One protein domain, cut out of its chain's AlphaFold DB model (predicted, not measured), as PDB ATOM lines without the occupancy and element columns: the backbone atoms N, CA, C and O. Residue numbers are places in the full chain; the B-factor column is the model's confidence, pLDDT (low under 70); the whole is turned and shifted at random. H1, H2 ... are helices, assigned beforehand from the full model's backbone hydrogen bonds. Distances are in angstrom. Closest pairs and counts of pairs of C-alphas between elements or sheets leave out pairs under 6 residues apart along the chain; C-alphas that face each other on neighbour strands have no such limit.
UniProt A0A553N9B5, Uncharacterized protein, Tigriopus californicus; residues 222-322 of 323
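What this domain is: This is residues 222 to 322 of the 323 residues of an uncharacterized protein of Tigriopus californicus (UniProt A0A553N9B5). An open, stretched-out chain: H1 lies alone at one end, a long link runs from it to the small H2 near the other end, and H3 then turns back with H4 packed slantwise on it as the one helix pair. The printed part has 101 residues with four named helices, H1 to H4, and no named strand; the class is all helix. It is extended, with a radius of gyration of the C-alphas of 20.7 A and spans of 66 by 36 by 22 A.

How they stand to each other: H1, residues 222 to 241, and H2, residues 264 to 267, touch no helix. H3, residues 280 to 300, touches H4, residues 307 to 320, with residues 287 to 295 alone; the closest C-alphas, of Glu 291 and Val 314, are 6.0 A apart. They run opposite ways at a steep tilt of 58 degrees. In H1, H3 and H4 every O i to N i+4 pair is within hydrogen-bond range; H2 is too short for one.

Where its parts are: H1 begins at C-alpha 222 (-39.978, 15.788, 43.137) and is 28.5 A long, H2 5.2 A, H3 30.2 A and H4 20.1 A, ending at C-alpha 320 (-47.147, -14.637, 16.204).

The domain as a whole: The farthest C-alphas, of Met 242 and Asn 273, are 66.2 A apart. The printed part has no cut. The links H1 to H2 and H2 to H3 are long. Residues 270 to 278 and 321 to 322 have pLDDT under 70.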
ATOM      1  N   VAL A 222     -40.683  16.961  42.607       89.19
ATOM      2  CA  VAL A 222     -39.978  15.788  43.137       89.19
ATOM      3  C   VAL A 222     -40.225  15.671  44.637       89.19
ATOM      4  O   VAL A 222     -40.717  14.642  45.088       89.19
ATOM      5  N   GLU A 223     -39.977  16.745  45.388       91.69
ATOM      6  CA  GLU A 223     -40.160  16.766  46.846       91.69
ATOM      7  C   GLU A 223     -41.617  16.500  47.243       91.69
ATOM      8  O   GLU A 223     -41.887  15.752  48.183       91.69
ATOM      9  N   GLU A 224     -42.580  17.068  46.514       91.44
ATOM     10  CA  GLU A 224     -44.006  16.852  46.766       91.44
ATOM     11  C   GLU A 224     -44.423  15.397  46.522       91.44
ATOM     12  O   GLU A 224     -45.162  14.808  47.324       91.44
ATOM     13  N   PHE A 225     -43.922  14.781  45.446       93.56
ATOM     14  CA  PHE A 225     -44.177  13.371  45.171       93.56
ATOM     15  C   PHE A 225     -43.519  12.461  46.217       93.56
ATOM     16  O   PHE A 225     -44.172  11.552  46.734       93.56
ATOM     17  N   GLU A 226     -42.268  12.730  46.595       95.06
ATOM     18  CA  GLU A 226     -41.574  12.017  47.673       95.06
ATOM     19  C   GLU A 226     -42.335  12.131  48.998       95.06
ATOM     20  O   GLU A 226     -42.530  11.136  49.700       95.06
ATOM     21  N   CYS A 227     -42.849  13.320  49.312       94.94
ATOM     22  CA  CYS A 227     -43.673  13.563  50.488       94.94
ATOM     23  C   CYS A 227     -45.003  12.791  50.431       94.94
ATOM     24  O   CYS A 227     -45.431  12.227  51.443       94.94
ATOM     25  N   LEU A 228     -45.661  12.715  49.267       94.75
ATOM     26  CA  LEU A 228     -46.856  11.889  49.064       94.75
ATOM     27  C   LEU A 228     -46.567  10.406  49.330       94.75
ATOM     28  O   LEU A 228     -47.328   9.764  50.062       94.75
ATOM     29  N   VAL A 229     -45.467   9.879  48.792       95.81
ATOM     30  CA  VAL A 229     -45.050   8.487  49.012       95.81
ATOM     31  C   VAL A 229     -44.743   8.249  50.490       95.81
ATOM     32  O   VAL A 229     -45.309   7.332  51.087       95.81
ATOM     33  N   CYS A 230     -43.933   9.109  51.116       96.44
ATOM     34  CA  CYS A 230     -43.576   9.010  52.532       96.44
ATOM     35  C   CYS A 230     -44.814   8.988  53.437       96.44
ATOM     36  O   CYS A 230     -44.936   8.110  54.293       96.44
ATOM     37  N   ARG A 231     -45.774   9.903  53.222       96.12
ATOM     38  CA  ARG A 231     -47.028   9.944  53.995       96.12
ATOM     39  C   ARG A 231     -47.826   8.649  53.858       96.12
ATOM     40  O   ARG A 231     -48.278   8.111  54.866       96.12
ATOM     41  N   ARG A 232     -47.976   8.129  52.635       95.75
ATOM     42  CA  ARG A 232     -48.735   6.893  52.373       95.75
ATOM     43  C   ARG A 232     -48.064   5.664  52.982       95.75
ATOM     44  O   ARG A 232     -48.748   4.843  53.592       95.75
ATOM     45  N   VAL A 233     -46.738   5.549  52.876       94.44
ATOM     46  CA  VAL A 233     -45.971   4.455  53.495       94.44
ATOM     47  C   VAL A 233     -46.090   4.509  55.016       94.44
ATOM     48  O   VAL A 233     -46.429   3.500  55.636       94.44
ATOM     49  N   HIS A 234     -45.896   5.685  55.618       95.88
ATOM     50  CA  HIS A 234     -46.027   5.866  57.062       95.88
ATOM     51  C   HIS A 234     -47.441   5.524  57.561       95.88
ATOM     52  O   HIS A 234     -47.596   4.767  58.519       95.88
ATOM     53  N   GLN A 235     -48.483   6.016  56.884       95.12
ATOM     54  CA  GLN A 235     -49.874   5.706  57.222       95.12
ATOM     55  C   GLN A 235     -50.155   4.201  57.133       95.12
ATOM     56  O   GLN A 235     -50.745   3.627  58.047       95.12
ATOM     57  N   ARG A 236     -49.682   3.542  56.068       94.56
ATOM     58  CA  ARG A 236     -49.796   2.089  55.900       94.56
ATOM     59  C   ARG A 236     -49.138   1.330  57.054       94.56
ATOM     60  O   ARG A 236     -49.745   0.399  57.578       94.56
ATOM     61  N   MET A 237     -47.922   1.714  57.450       95.00
ATOM     62  CA  MET A 237     -47.212   1.095  58.577       95.00
ATOM     63  C   MET A 237     -47.951   1.314  59.899       95.00
ATOM     64  O   MET A 237     -48.099   0.380  60.678       95.00
ATOM     65  N   SER A 238     -48.465   2.522  60.133       95.94
ATOM     66  CA  SER A 238     -49.220   2.857  61.343       95.94
ATOM     67  C   SER A 238     -50.498   2.018  61.479       95.94
ATOM     68  O   SER A 238     -50.717   1.409  62.523       95.94
ATOM     69  N   ILE A 239     -51.292   1.903  60.407       95.69
ATOM     70  CA  ILE A 239     -52.513   1.081  60.374       95.69
ATOM     71  C   ILE A 239     -52.184  -0.400  60.611       95.69
ATOM     72  O   ILE A 239     -52.860  -1.063  61.399       95.69
ATOM     73  N   ALA A 240     -51.121  -0.905  59.974       95.00
ATOM     74  CA  ALA A 240     -50.665  -2.279  60.168       95.00
ATOM     75  C   ALA A 240     -50.226  -2.548  61.619       95.00
ATOM     76  O   ALA A 240     -50.593  -3.576  62.185       95.00
ATOM     77  N   ASN A 241     -49.511  -1.609  62.249       96.12
ATOM     78  CA  ASN A 241     -49.086  -1.715  63.651       96.12
ATOM     79  C   ASN A 241     -50.266  -1.715  64.637       96.12
ATOM     80  O   ASN A 241     -50.150  -2.268  65.726       96.12
ATOM     81  N   MET A 242     -51.407  -1.132  64.260       96.88
ATOM     82  CA  MET A 242     -52.657  -1.205  65.029       96.88
ATOM     83  C   MET A 242     -53.430  -2.521  64.810       96.88
ATOM     84  O   MET A 242     -54.505  -2.697  65.374       96.88
ATOM     85  N   GLY A 243     -52.912  -3.444  63.991       96.38
ATOM     86  CA  GLY A 243     -53.549  -4.729  63.684       96.38
ATOM     87  C   GLY A 243     -54.614  -4.667  62.583       96.38
ATOM     88  O   GLY A 243     -55.284  -5.667  62.329       96.38
ATOM     89  N   PHE A 244     -54.775  -3.526  61.907       96.50
ATOM     90  CA  PHE A 244     -55.711  -3.379  60.792       96.50
ATOM     91  C   PHE A 244     -55.032  -3.660  59.448       96.50
ATOM     92  O   PHE A 244     -53.827  -3.475  59.278       96.50
ATOM     93  N   LYS A 245     -55.819  -4.073  58.448       94.25
ATOM     94  CA  LYS A 245     -55.333  -4.254  57.075       94.25
ATOM     95  C   LYS A 245     -55.249  -2.888  56.376       94.25
ATOM     96  O   LYS A 245     -56.297  -2.283  56.154       94.25
ATOM     97  N   PRO A 246     -54.053  -2.400  56.003       91.94
ATOM     98  CA  PRO A 246     -53.934  -1.127  55.311       91.94
ATOM     99  C   PRO A 246     -54.410  -1.224  53.860       91.94
ATOM    100  O   PRO A 246     -54.311  -2.275  53.220       91.94
ATOM    101  N   GLU A 247     -54.879  -0.098  53.329       87.94
ATOM    102  CA  GLU A 247     -55.133   0.061  51.901       87.94
ATOM    103  C   GLU A 247     -53.819  -0.041  51.111       87.94
ATOM    104  O   GLU A 247     -52.777   0.485  51.514       87.94
ATOM    105  N   ILE A 248     -53.871  -0.733  49.971       87.62
ATOM    106  CA  ILE A 248     -52.756  -0.826  49.031       87.62
ATOM    107  C   ILE A 248     -53.145  -0.035  47.790       87.62
ATOM    108  O   ILE A 248     -53.985  -0.472  47.006       87.62
ATOM    109  N   PHE A 249     -52.504   1.115  47.603       90.69
ATOM    110  CA  PHE A 249     -52.620   1.873  46.364       90.69
ATOM    111  C   PHE A 249     -52.025   1.056  45.220       90.69
ATOM    112  O   PHE A 249     -50.938   0.492  45.357       90.69
ATOM    113  N   LYS A 250     -52.748   0.976  44.106       91.56
ATOM    114  CA  LYS A 250     -52.319   0.272  42.901       91.56
ATOM    115  C   LYS A 250     -52.672   1.134  41.701       91.56
ATOM    116  O   LYS A 250     -53.829   1.517  41.530       91.56
ATOM    117  N   ALA A 251     -51.679   1.444  40.880       93.19
ATOM    118  CA  ALA A 251     -51.921   2.171  39.652       93.19
ATOM    119  C   ALA A 251     -52.721   1.325  38.653       93.19
ATOM    120  O   ALA A 251     -52.823   0.101  38.751       93.19
ATOM    121  N   ASN A 252     -53.330   1.995  37.684       90.75
ATOM    122  CA  ASN A 252     -54.099   1.358  36.621       90.75
ATOM    123  C   ASN A 252     -53.881   2.104  35.299       90.75
ATOM    124  O   ASN A 252     -53.217   3.139  35.263       90.75
ATOM    125  N   ALA A 253     -54.468   1.602  34.211       88.62
ATOM    126  CA  ALA A 253     -54.310   2.169  32.870       88.62
ATOM    127  C   ALA A 253     -54.742   3.646  32.745       88.62
ATOM    128  O   ALA A 253     -54.343   4.327  31.808       88.62
ATOM    129  N   ASN A 254     -55.522   4.190  33.685       91.12
ATOM    130  CA  ASN A 254     -55.843   5.616  33.674       91.12
ATOM    131  C   ASN A 254     -54.701   6.507  34.183       91.12
ATOM    132  O   ASN A 254     -54.717   7.704  33.894       91.12
ATOM    133  N   HIS A 255     -53.747   5.950  34.935       93.19
ATOM    134  CA  HIS A 255     -52.635   6.687  35.542       93.19
ATOM    135  C   HIS A 255     -51.499   6.947  34.551       93.19
ATOM    136  O   HIS A 255     -50.674   7.807  34.819       93.19
ATOM    137  N   TYR A 256     -51.422   6.238  33.424       90.94
ATOM    138  CA  TYR A 256     -50.448   6.488  32.358       90.94
ATOM    139  C   TYR A 256     -50.942   5.876  31.050       90.94
ATOM    140  O   TYR A 256     -51.439   4.752  31.058       90.94
ATOM    141  N   GLY A 257     -50.738   6.565  29.929       86.31
ATOM    142  CA  GLY A 257     -50.908   5.958  28.613       86.31
ATOM    143  C   GLY A 257     -51.332   6.939  27.534       86.31
ATOM    144  O   GLY A 257     -51.828   8.034  27.810       86.31
ATOM    145  N   CYS A 258     -51.146   6.491  26.299       85.19
ATOM    146  CA  CYS A 258     -51.539   7.174  25.079       85.19
ATOM    147  C   CYS A 258     -52.448   6.266  24.251       85.19
ATOM    148  O   CYS A 258     -52.419   5.038  24.388       85.19
ATOM    149  N   LEU A 259     -53.255   6.879  23.387       83.38
ATOM    150  CA  LEU A 259     -53.988   6.130  22.373       83.38
ATOM    151  C   LEU A 259     -53.004   5.544  21.352       83.38
ATOM    152  O   LEU A 259     -51.840   5.944  21.293       83.38
ATOM    153  N   TYR A 260     -53.489   4.595  20.554       85.31
ATOM    154  CA  TYR A 260     -52.754   4.111  19.390       85.31
ATOM    155  C   TYR A 260     -52.322   5.304  18.514       85.31
ATOM    156  O   TYR A 260     -53.169   6.159  18.227       85.31
ATOM    157  N   PRO A 261     -51.034   5.403  18.135       82.94
ATOM    158  CA  PRO A 261     -50.514   6.573  17.452       82.94
ATOM    159  C   PRO A 261     -51.139   6.680  16.066       82.94
ATOM    160  O   PRO A 261     -51.074   5.752  15.259       82.94
ATOM    161  N   LYS A 262     -51.741   7.839  15.824       85.81
ATOM    162  CA  LYS A 262     -52.151   8.288  14.501       85.81
ATOM    163  C   LYS A 262     -51.299   9.478  14.109       85.81
ATOM    164  O   LYS A 262     -50.986  10.312  14.966       85.81
ATOM    165  N   THR A 263     -50.955   9.564  12.836       87.62
ATOM    166  CA  THR A 263     -50.231  10.718  12.307       87.62
ATOM    167  C   THR A 263     -51.149  11.941  12.270       87.62
ATOM    168  O   THR A 263     -52.379  11.834  12.247       87.62
ATOM    169  N   ALA A 264     -50.568  13.137  12.266       87.38
ATOM    170  CA  ALA A 264     -51.331  14.375  12.161       87.38
ATOM    171  C   ALA A 264     -52.105  14.470  10.828       87.38
ATOM    172  O   ALA A 264     -53.203  15.026  10.796       87.38
ATOM    173  N   LEU A 265     -51.574  13.876   9.751       87.75
ATOM    174  CA  LEU A 265     -52.249  13.779   8.452       87.75
ATOM    175  C   LEU A 265     -53.398  12.761   8.461       87.75
ATOM    176  O   LEU A 265     -54.477  13.069   7.954       87.75
ATOM    177  N   GLU A 266     -53.218  11.598   9.099       87.00
ATOM    178  CA  GLU A 266     -54.293  10.611   9.294       87.00
ATOM    179  C   GLU A 266     -55.472  11.211  10.074       87.00
ATOM    180  O   GLU A 266     -56.631  10.939   9.766       87.00
ATOM    181  N   ILE A 267     -55.193  12.051  11.075       84.00
ATOM    182  CA  ILE A 267     -56.227  12.735  11.869       84.00
ATOM    183  C   ILE A 267     -57.045  13.712  11.013       84.00
ATOM    184  O   ILE A 267     -58.247  13.845  11.236       84.00
ATOM    185  N   LEU A 268     -56.436  14.338  10.001       83.12
ATOM    186  CA  LEU A 268     -57.129  15.185   9.023       83.12
ATOM    187  C   LEU A 268     -57.787  14.405   7.873       83.12
ATOM    188  O   LEU A 268     -58.182  15.018   6.883       83.12
ATOM    189  N   ASN A 269     -57.904  13.075   7.977       73.25
ATOM    190  CA  ASN A 269     -58.381  12.192   6.904       73.25
ATOM    191  C   ASN A 269     -57.672  12.437   5.564       73.25
ATOM    192  O   ASN A 269     -58.260  12.234   4.501       73.25
ATOM    193  N   HIS A 270     -56.424  12.903   5.595       59.00
ATOM    194  CA  HIS A 270     -55.655  13.034   4.376       59.00
ATOM    195  C   HIS A 270     -55.246  11.626   3.947       59.00
ATOM    196  O   HIS A 270     -54.515  10.951   4.671       59.00
ATOM    197  N   GLU A 271     -55.733  11.169   2.791       52.81
ATOM    198  CA  GLU A 271     -55.326   9.885   2.220       52.81
ATOM    199  C   GLU A 271     -53.808   9.915   2.002       52.81
ATOM    200  O   GLU A 271     -53.288  10.638   1.147       52.81
ATOM    201  N   THR A 272     -53.065   9.172   2.817       52.56
ATOM    202  CA  THR A 272     -51.685   8.825   2.505       52.56
ATOM    203  C   THR A 272     -51.748   7.625   1.562       52.56
ATOM    204  O   THR A 272     -52.387   6.615   1.850       52.56
ATOM    205  N   ASN A 273     -51.116   7.733   0.391       44.12
ATOM    206  CA  ASN A 273     -51.151   6.717  -0.676       44.12
ATOM    207  C   ASN A 273     -50.515   5.354  -0.298       44.12
ATOM    208  O   ASN A 273     -50.359   4.495  -1.163       44.12
ATOM    209  N   ASP A 274     -50.156   5.132   0.969       47.75
ATOM    210  CA  ASP A 274     -49.611   3.875   1.490       47.75
ATOM    211  C   ASP A 274     -50.447   3.365   2.675       47.75
ATOM    212  O   ASP A 274     -49.956   3.130   3.776       47.75
ATOM    213  N   GLY A 275     -51.751   3.180   2.455       49.38
ATOM    214  CA  GLY A 275     -52.688   2.646   3.454       49.38
ATOM    215  C   GLY A 275     -52.439   1.188   3.880       49.38
ATOM    216  O   GLY A 275     -53.328   0.576   4.468       49.38
ATOM    217  N   SER A 276     -51.276   0.599   3.568       50.50
ATOM    218  CA  SER A 276     -50.949  -0.797   3.896       50.50
ATOM    219  C   SER A 276     -49.796  -0.967   4.886       50.50
ATOM    220  O   SER A 276     -49.661  -2.045   5.474       50.50
ATOM    221  N   ARG A 277     -48.968   0.064   5.110       56.91
ATOM    222  CA  ARG A 277     -47.763  -0.058   5.935       56.91
ATOM    223  C   ARG A 277     -47.900   0.733   7.229       56.91
ATOM    224  O   ARG A 277     -48.006   1.952   7.215       56.91
ATOM    225  N   ARG A 278     -47.853   0.019   8.359       64.75
ATOM    226  CA  ARG A 278     -47.753   0.644   9.682       64.75
ATOM    227  C   ARG A 278     -46.530   1.548   9.741       64.75
ATOM    228  O   ARG A 278     -45.452   1.155   9.282       64.75
ATOM    229  N   SER A 279     -46.688   2.729  10.330       75.69
ATOM    230  CA  SER A 279     -45.542   3.589  10.599       75.69
ATOM    231  C   SER A 279     -44.600   2.926  11.603       75.69
ATOM    232  O   SER A 279     -44.997   2.078  12.411       75.69
ATOM    233  N   PHE A 280     -43.335   3.345  11.598       84.38
ATOM    234  CA  PHE A 280     -42.355   2.896  12.589       84.38
ATOM    235  C   PHE A 280     -42.882   3.057  14.026       84.38
ATOM    236  O   PHE A 280     -42.692   2.180  14.870       84.38
ATOM    237  N   TRP A 281     -43.596   4.151  14.303       85.56
ATOM    238  CA  TRP A 281     -44.164   4.440  15.618       85.56
ATOM    239  C   TRP A 281     -45.348   3.544  15.980       85.56
ATOM    240  O   TRP A 281     -45.476   3.146  17.139       85.56
ATOM    241  N   GLN A 282     -46.173   3.169  15.003       85.44
ATOM    242  CA  GLN A 282     -47.234   2.180  15.185       85.44
ATOM    243  C   GLN A 282     -46.662   0.791  15.503       85.44
ATOM    244  O   GLN A 282     -47.138   0.125  16.425       85.44
ATOM    245  N   ASP A 283     -45.588   0.382  14.823       85.81
ATOM    246  CA  ASP A 283     -44.875  -0.862  15.140       85.81
ATOM    247  C   ASP A 283     -44.234  -0.808  16.533       85.81
ATOM    248  O   ASP A 283     -44.310  -1.773  17.300       85.81
ATOM    249  N   LYS A 284     -43.656   0.337  16.917       87.19
ATOM    250  CA  LYS A 284     -43.107   0.542  18.265       87.19
ATOM    251  C   LYS A 284     -44.174   0.530  19.351       87.19
ATOM    252  O   LYS A 284     -43.914   0.006  20.435       87.19
ATOM    253  N   TYR A 285     -45.363   1.058  19.078       86.88
ATOM    254  CA  TYR A 285     -46.498   0.967  19.991       86.88
ATOM    255  C   TYR A 285     -46.875  -0.490  20.253       86.88
ATOM    256  O   TYR A 285     -46.998  -0.907  21.403       86.88
ATOM    257  N   PHE A 286     -47.004  -1.272  19.183       86.44
ATOM    258  CA  PHE A 286     -47.365  -2.679  19.270       86.44
ATOM    259  C   PHE A 286     -46.296  -3.513  19.994       86.44
ATOM    260  O   PHE A 286     -46.608  -4.293  20.893       86.44
ATOM    261  N   GLN A 287     -45.019  -3.276  19.678       89.25
ATOM    262  CA  GLN A 287     -43.896  -3.851  20.420       89.25
ATOM    263  C   GLN A 287     -43.979  -3.523  21.913       89.25
ATOM    264  O   GLN A 287     -43.878  -4.430  22.737       89.25
ATOM    265  N   SER A 288     -44.220  -2.259  22.263       88.88
ATOM    266  CA  SER A 288     -44.355  -1.819  23.654       88.88
ATOM    267  C   SER A 288     -45.500  -2.522  24.390       88.88
ATOM    268  O   SER A 288     -45.386  -2.771  25.588       88.88
ATOM    269  N   GLU A 289     -46.606  -2.831  23.712       87.38
ATOM    270  CA  GLU A 289     -47.721  -3.567  24.312       87.38
ATOM    271  C   GLU A 289     -47.338  -5.015  24.643       87.38
ATOM    272  O   GLU A 289     -47.621  -5.498  25.743       87.38
ATOM    273  N   ILE A 290     -46.666  -5.699  23.714       90.31
ATOM    274  CA  ILE A 290     -46.183  -7.068  23.925       90.31
ATOM    275  C   ILE A 290     -45.145  -7.092  25.044       90.31
ATOM    276  O   ILE A 290     -45.253  -7.907  25.957       90.31
ATOM    277  N   GLU A 291     -44.184  -6.174  25.018       91.12
ATOM    278  CA  GLU A 291     -43.185  -5.990  26.073       91.12
ATOM    279  C   GLU A 291     -43.841  -5.837  27.453       91.12
ATOM    280  O   GLU A 291     -43.514  -6.570  28.390       91.12
ATOM    281  N   ALA A 292     -44.847  -4.962  27.566       89.62
ATOM    282  CA  ALA A 292     -45.608  -4.772  28.797       89.62
ATOM    283  C   ALA A 292     -46.322  -6.051  29.259       89.62
ATOM    284  O   ALA A 292     -46.337  -6.353  30.453       89.62
ATOM    285  N   ARG A 293     -46.906  -6.809  28.323       89.50
ATOM    286  CA  ARG A 293     -47.616  -8.066  28.593       89.50
ATOM    287  C   ARG A 293     -46.666  -9.166  29.068       89.50
ATOM    288  O   ARG A 293     -46.980  -9.866  30.025       89.50
ATOM    289  N   VAL A 294     -45.506  -9.308  28.429       91.44
ATOM    290  CA  VAL A 294     -44.478 -10.290  28.809       91.44
ATOM    291  C   VAL A 294     -43.914  -9.962  30.184       91.44
ATOM    292  O   VAL A 294     -43.840 -10.840  31.042       91.44
ATOM    293  N   LEU A 295     -43.577  -8.691  30.427       90.69
ATOM    294  CA  LEU A 295     -43.090  -8.256  31.732       90.69
ATOM    295  C   LEU A 295     -44.124  -8.537  32.830       90.69
ATOM    296  O   LEU A 295     -43.772  -9.061  33.884       90.69
ATOM    297  N   ALA A 296     -45.405  -8.267  32.562       89.81
ATOM    298  CA  ALA A 296     -46.492  -8.571  33.488       89.81
ATOM    299  C   ALA A 296     -46.570 -10.065  33.844       89.81
ATOM    300  O   ALA A 296     -46.679 -10.417  35.014       89.81
ATOM    301  N   GLN A 297     -46.413 -10.962  32.865       90.50
ATOM    302  CA  GLN A 297     -46.418 -12.406  33.122       90.50
ATOM    303  C   GLN A 297     -45.282 -12.850  34.052       90.50
ATOM    304  O   GLN A 297     -45.504 -13.702  34.915       90.50
ATOM    305  N   TYR A 298     -44.078 -12.293  33.894       91.62
ATOM    306  CA  TYR A 298     -42.964 -12.585  34.800       91.62
ATOM    307  C   TYR A 298     -43.231 -12.070  36.216       91.62
ATOM    308  O   TYR A 298     -42.998 -12.798  37.184       91.62
ATOM    309  N   MET A 299     -43.780 -10.858  36.333       89.56
ATOM    310  CA  MET A 299     -44.134 -10.247  37.615       89.56
ATOM    311  C   MET A 299     -45.235 -11.031  38.343       89.56
ATOM    312  O   MET A 299     -45.084 -11.334  39.525       89.56
ATOM    313  N   ASP A 300     -46.302 -11.431  37.646       90.56
ATOM    314  CA  ASP A 300     -47.416 -12.199  38.225       90.56
ATOM    315  C   ASP A 300     -46.979 -13.585  38.716       90.56
ATOM    316  O   ASP A 300     -47.493 -14.094  39.712       90.56
ATOM    317  N   ARG A 301     -46.010 -14.201  38.029       93.25
ATOM    318  CA  ARG A 301     -45.438 -15.501  38.407       93.25
ATOM    319  C   ARG A 301     -44.294 -15.388  39.411       93.25
ATOM    320  O   ARG A 301     -43.739 -16.420  39.784       93.25
ATOM    321  N   ASN A 302     -43.907 -14.171  39.801       92.38
ATOM    322  CA  ASN A 302     -42.726 -13.900  40.620       92.38
ATOM    323  C   ASN A 302     -41.484 -14.671  40.123       92.38
ATOM    324  O   ASN A 302     -40.775 -15.321  40.892       92.38
ATOM    325  N   SER A 303     -41.295 -14.690  38.803       92.56
ATOM    326  CA  SER A 303     -40.267 -15.485  38.134       92.56
ATOM    327  C   SER A 303     -39.123 -14.593  37.671       92.56
ATOM    328  O   SER A 303     -39.349 -13.572  37.024       92.56
ATOM    329  N   ASN A 304     -37.891 -15.007  37.965       92.69
ATOM    330  CA  ASN A 304     -36.703 -14.350  37.429       92.69
ATOM    331  C   ASN A 304     -36.599 -14.589  35.917       92.69
ATOM    332  O   ASN A 304     -37.006 -15.637  35.417       92.69
ATOM    333  N   PHE A 305     -36.014 -13.626  35.214       93.38
ATOM    334  CA  PHE A 305     -35.695 -13.724  33.797       93.38
ATOM    335  C   PHE A 305     -34.400 -12.967  33.507       93.38
ATOM    336  O   PHE A 305     -34.087 -11.958  34.142       93.38
ATOM    337  N   SER A 306     -33.647 -13.452  32.532       95.56
ATOM    338  CA  SER A 306     -32.562 -12.713  31.898       95.56
ATOM    339  C   SER A 306     -33.107 -11.791  30.806       95.56
ATOM    340  O   SER A 306     -34.180 -12.017  30.242       95.56
ATOM    341  N   LEU A 307     -32.337 -10.756  30.460       93.75
ATOM    342  CA  LEU A 307     -32.691  -9.861  29.357       93.75
ATOM    343  C   LEU A 307     -32.875 -10.626  28.034       93.75
ATOM    344  O   LEU A 307     -33.787 -10.307  27.276       93.75
ATOM    345  N   SER A 308     -32.057 -11.654  27.781       95.62
ATOM    346  CA  SER A 308     -32.154 -12.504  26.590       95.62
ATOM    347  C   SER A 308     -33.440 -13.325  26.557       95.62
ATOM    348  O   SER A 308     -34.129 -13.307  25.543       95.62
ATOM    349  N   GLU A 309     -33.819 -13.981  27.660       94.88
ATOM    350  CA  GLU A 309     -35.072 -14.754  27.728       94.88
ATOM    351  C   GLU A 309     -36.289 -13.853  27.500       94.88
ATOM    352  O   GLU A 309     -37.182 -14.186  26.721       94.88
ATOM    353  N   TYR A 310     -36.302 -12.674  28.129       93.88
ATOM    354  CA  TYR A 310     -37.351 -11.681  27.920       93.88
ATOM    355  C   TYR A 310     -37.451 -11.259  26.448       93.88
ATOM    356  O   TYR A 310     -38.537 -11.284  25.865       93.88
ATOM    357  N   GLN A 311     -36.317 -10.922  25.825       94.06
ATOM    358  CA  GLN A 311     -36.269 -10.519  24.420       94.06
ATOM    359  C   GLN A 311     -36.710 -11.643  23.479       94.06
ATOM    360  O   GLN A 311     -37.451 -11.378  22.537       94.06
ATOM    361  N   GLU A 312     -36.321 -12.893  23.731       95.06
ATOM    362  CA  GLU A 312     -36.754 -14.046  22.933       95.06
ATOM    363  C   GLU A 312     -38.271 -14.251  22.992       95.06
ATOM    364  O   GLU A 312     -38.909 -14.471  21.958       95.06
ATOM    365  N   VAL A 313     -38.872 -14.138  24.183       94.44
ATOM    366  CA  VAL A 313     -40.329 -14.238  24.347       94.44
ATOM    367  C   VAL A 313     -41.030 -13.107  23.596       94.44
ATOM    368  O   VAL A 313     -41.960 -13.383  22.838       94.44
ATOM    369  N   VAL A 314     -40.568 -11.863  23.760       92.88
ATOM    370  CA  VAL A 314     -41.116 -10.689  23.059       92.88
ATOM    371  C   VAL A 314     -41.008 -10.855  21.542       92.88
ATOM    372  O   VAL A 314     -41.996 -10.664  20.839       92.88
ATOM    373  N   LEU A 315     -39.846 -11.263  21.023       93.06
ATOM    374  CA  LEU A 315     -39.618 -11.451  19.587       93.06
ATOM    375  C   LEU A 315     -40.464 -12.579  18.994       93.06
ATOM    376  O   LEU A 315     -40.897 -12.475  17.849       93.06
ATOM    377  N   ARG A 316     -40.693 -13.657  19.749       94.00
ATOM    378  CA  ARG A 316     -41.600 -14.735  19.343       94.00
ATOM    379  C   ARG A 316     -43.040 -14.230  19.258       94.00
ATOM    380  O   ARG A 316     -43.647 -14.357  18.204       94.00
ATOM    381  N   LEU A 317     -43.541 -13.573  20.305       91.62
ATOM    382  CA  LEU A 317     -44.902 -13.022  20.308       91.62
ATOM    383  C   LEU A 317     -45.098 -11.941  19.240       91.62
ATOM    384  O   LEU A 317     -46.157 -11.867  18.637       91.62
ATOM    385  N   LEU A 318     -44.068 -11.150  18.938       88.81
ATOM    386  CA  LEU A 318     -44.095 -10.191  17.831       88.81
ATOM    387  C   LEU A 318     -44.221 -10.847  16.453       88.81
ATOM    388  O   LEU A 318     -44.684 -10.191  15.524       88.81
ATOM    389  N   LYS A 319     -43.767 -12.094  16.283       85.75
ATOM    390  CA  LYS A 319     -43.961 -12.850  15.037       85.75
ATOM    391  C   LYS A 319     -45.361 -13.454  14.968       85.75
ATOM    392  O   LYS A 319     -45.935 -13.455  13.885       85.75
ATOM    393  N   ASP A 320     -45.869 -13.927  16.103       80.88
ATOM    394  CA  ASP A 320     -47.147 -14.637  16.204       80.88
ATOM    395  C   ASP A 320     -48.352 -13.680  16.185       80.88
ATOM    396  O   ASP A 320     -49.331 -13.949  15.497       80.88
ATOM    397  N   ASP A 321     -48.265 -12.536  16.875       67.94
ATOM    398  CA  ASP A 321     -49.342 -11.539  16.952       67.94
ATOM    399  C   ASP A 321     -49.272 -10.507  15.803       67.94
ATOM    400  O   ASP A 321     -49.920  -9.472  15.907       67.94
ATOM    401  N   LYS A 322     -48.499 -10.716  14.718       60.41
ATOM    402  CA  LYS A 322     -48.497  -9.784  13.567       60.41
ATOM    403  C   LYS A 322     -49.919  -9.709  12.969       60.41
ATOM    404  O   LYS A 322     -50.362 -10.720  12.432       60.41
TER     405      LYS A 322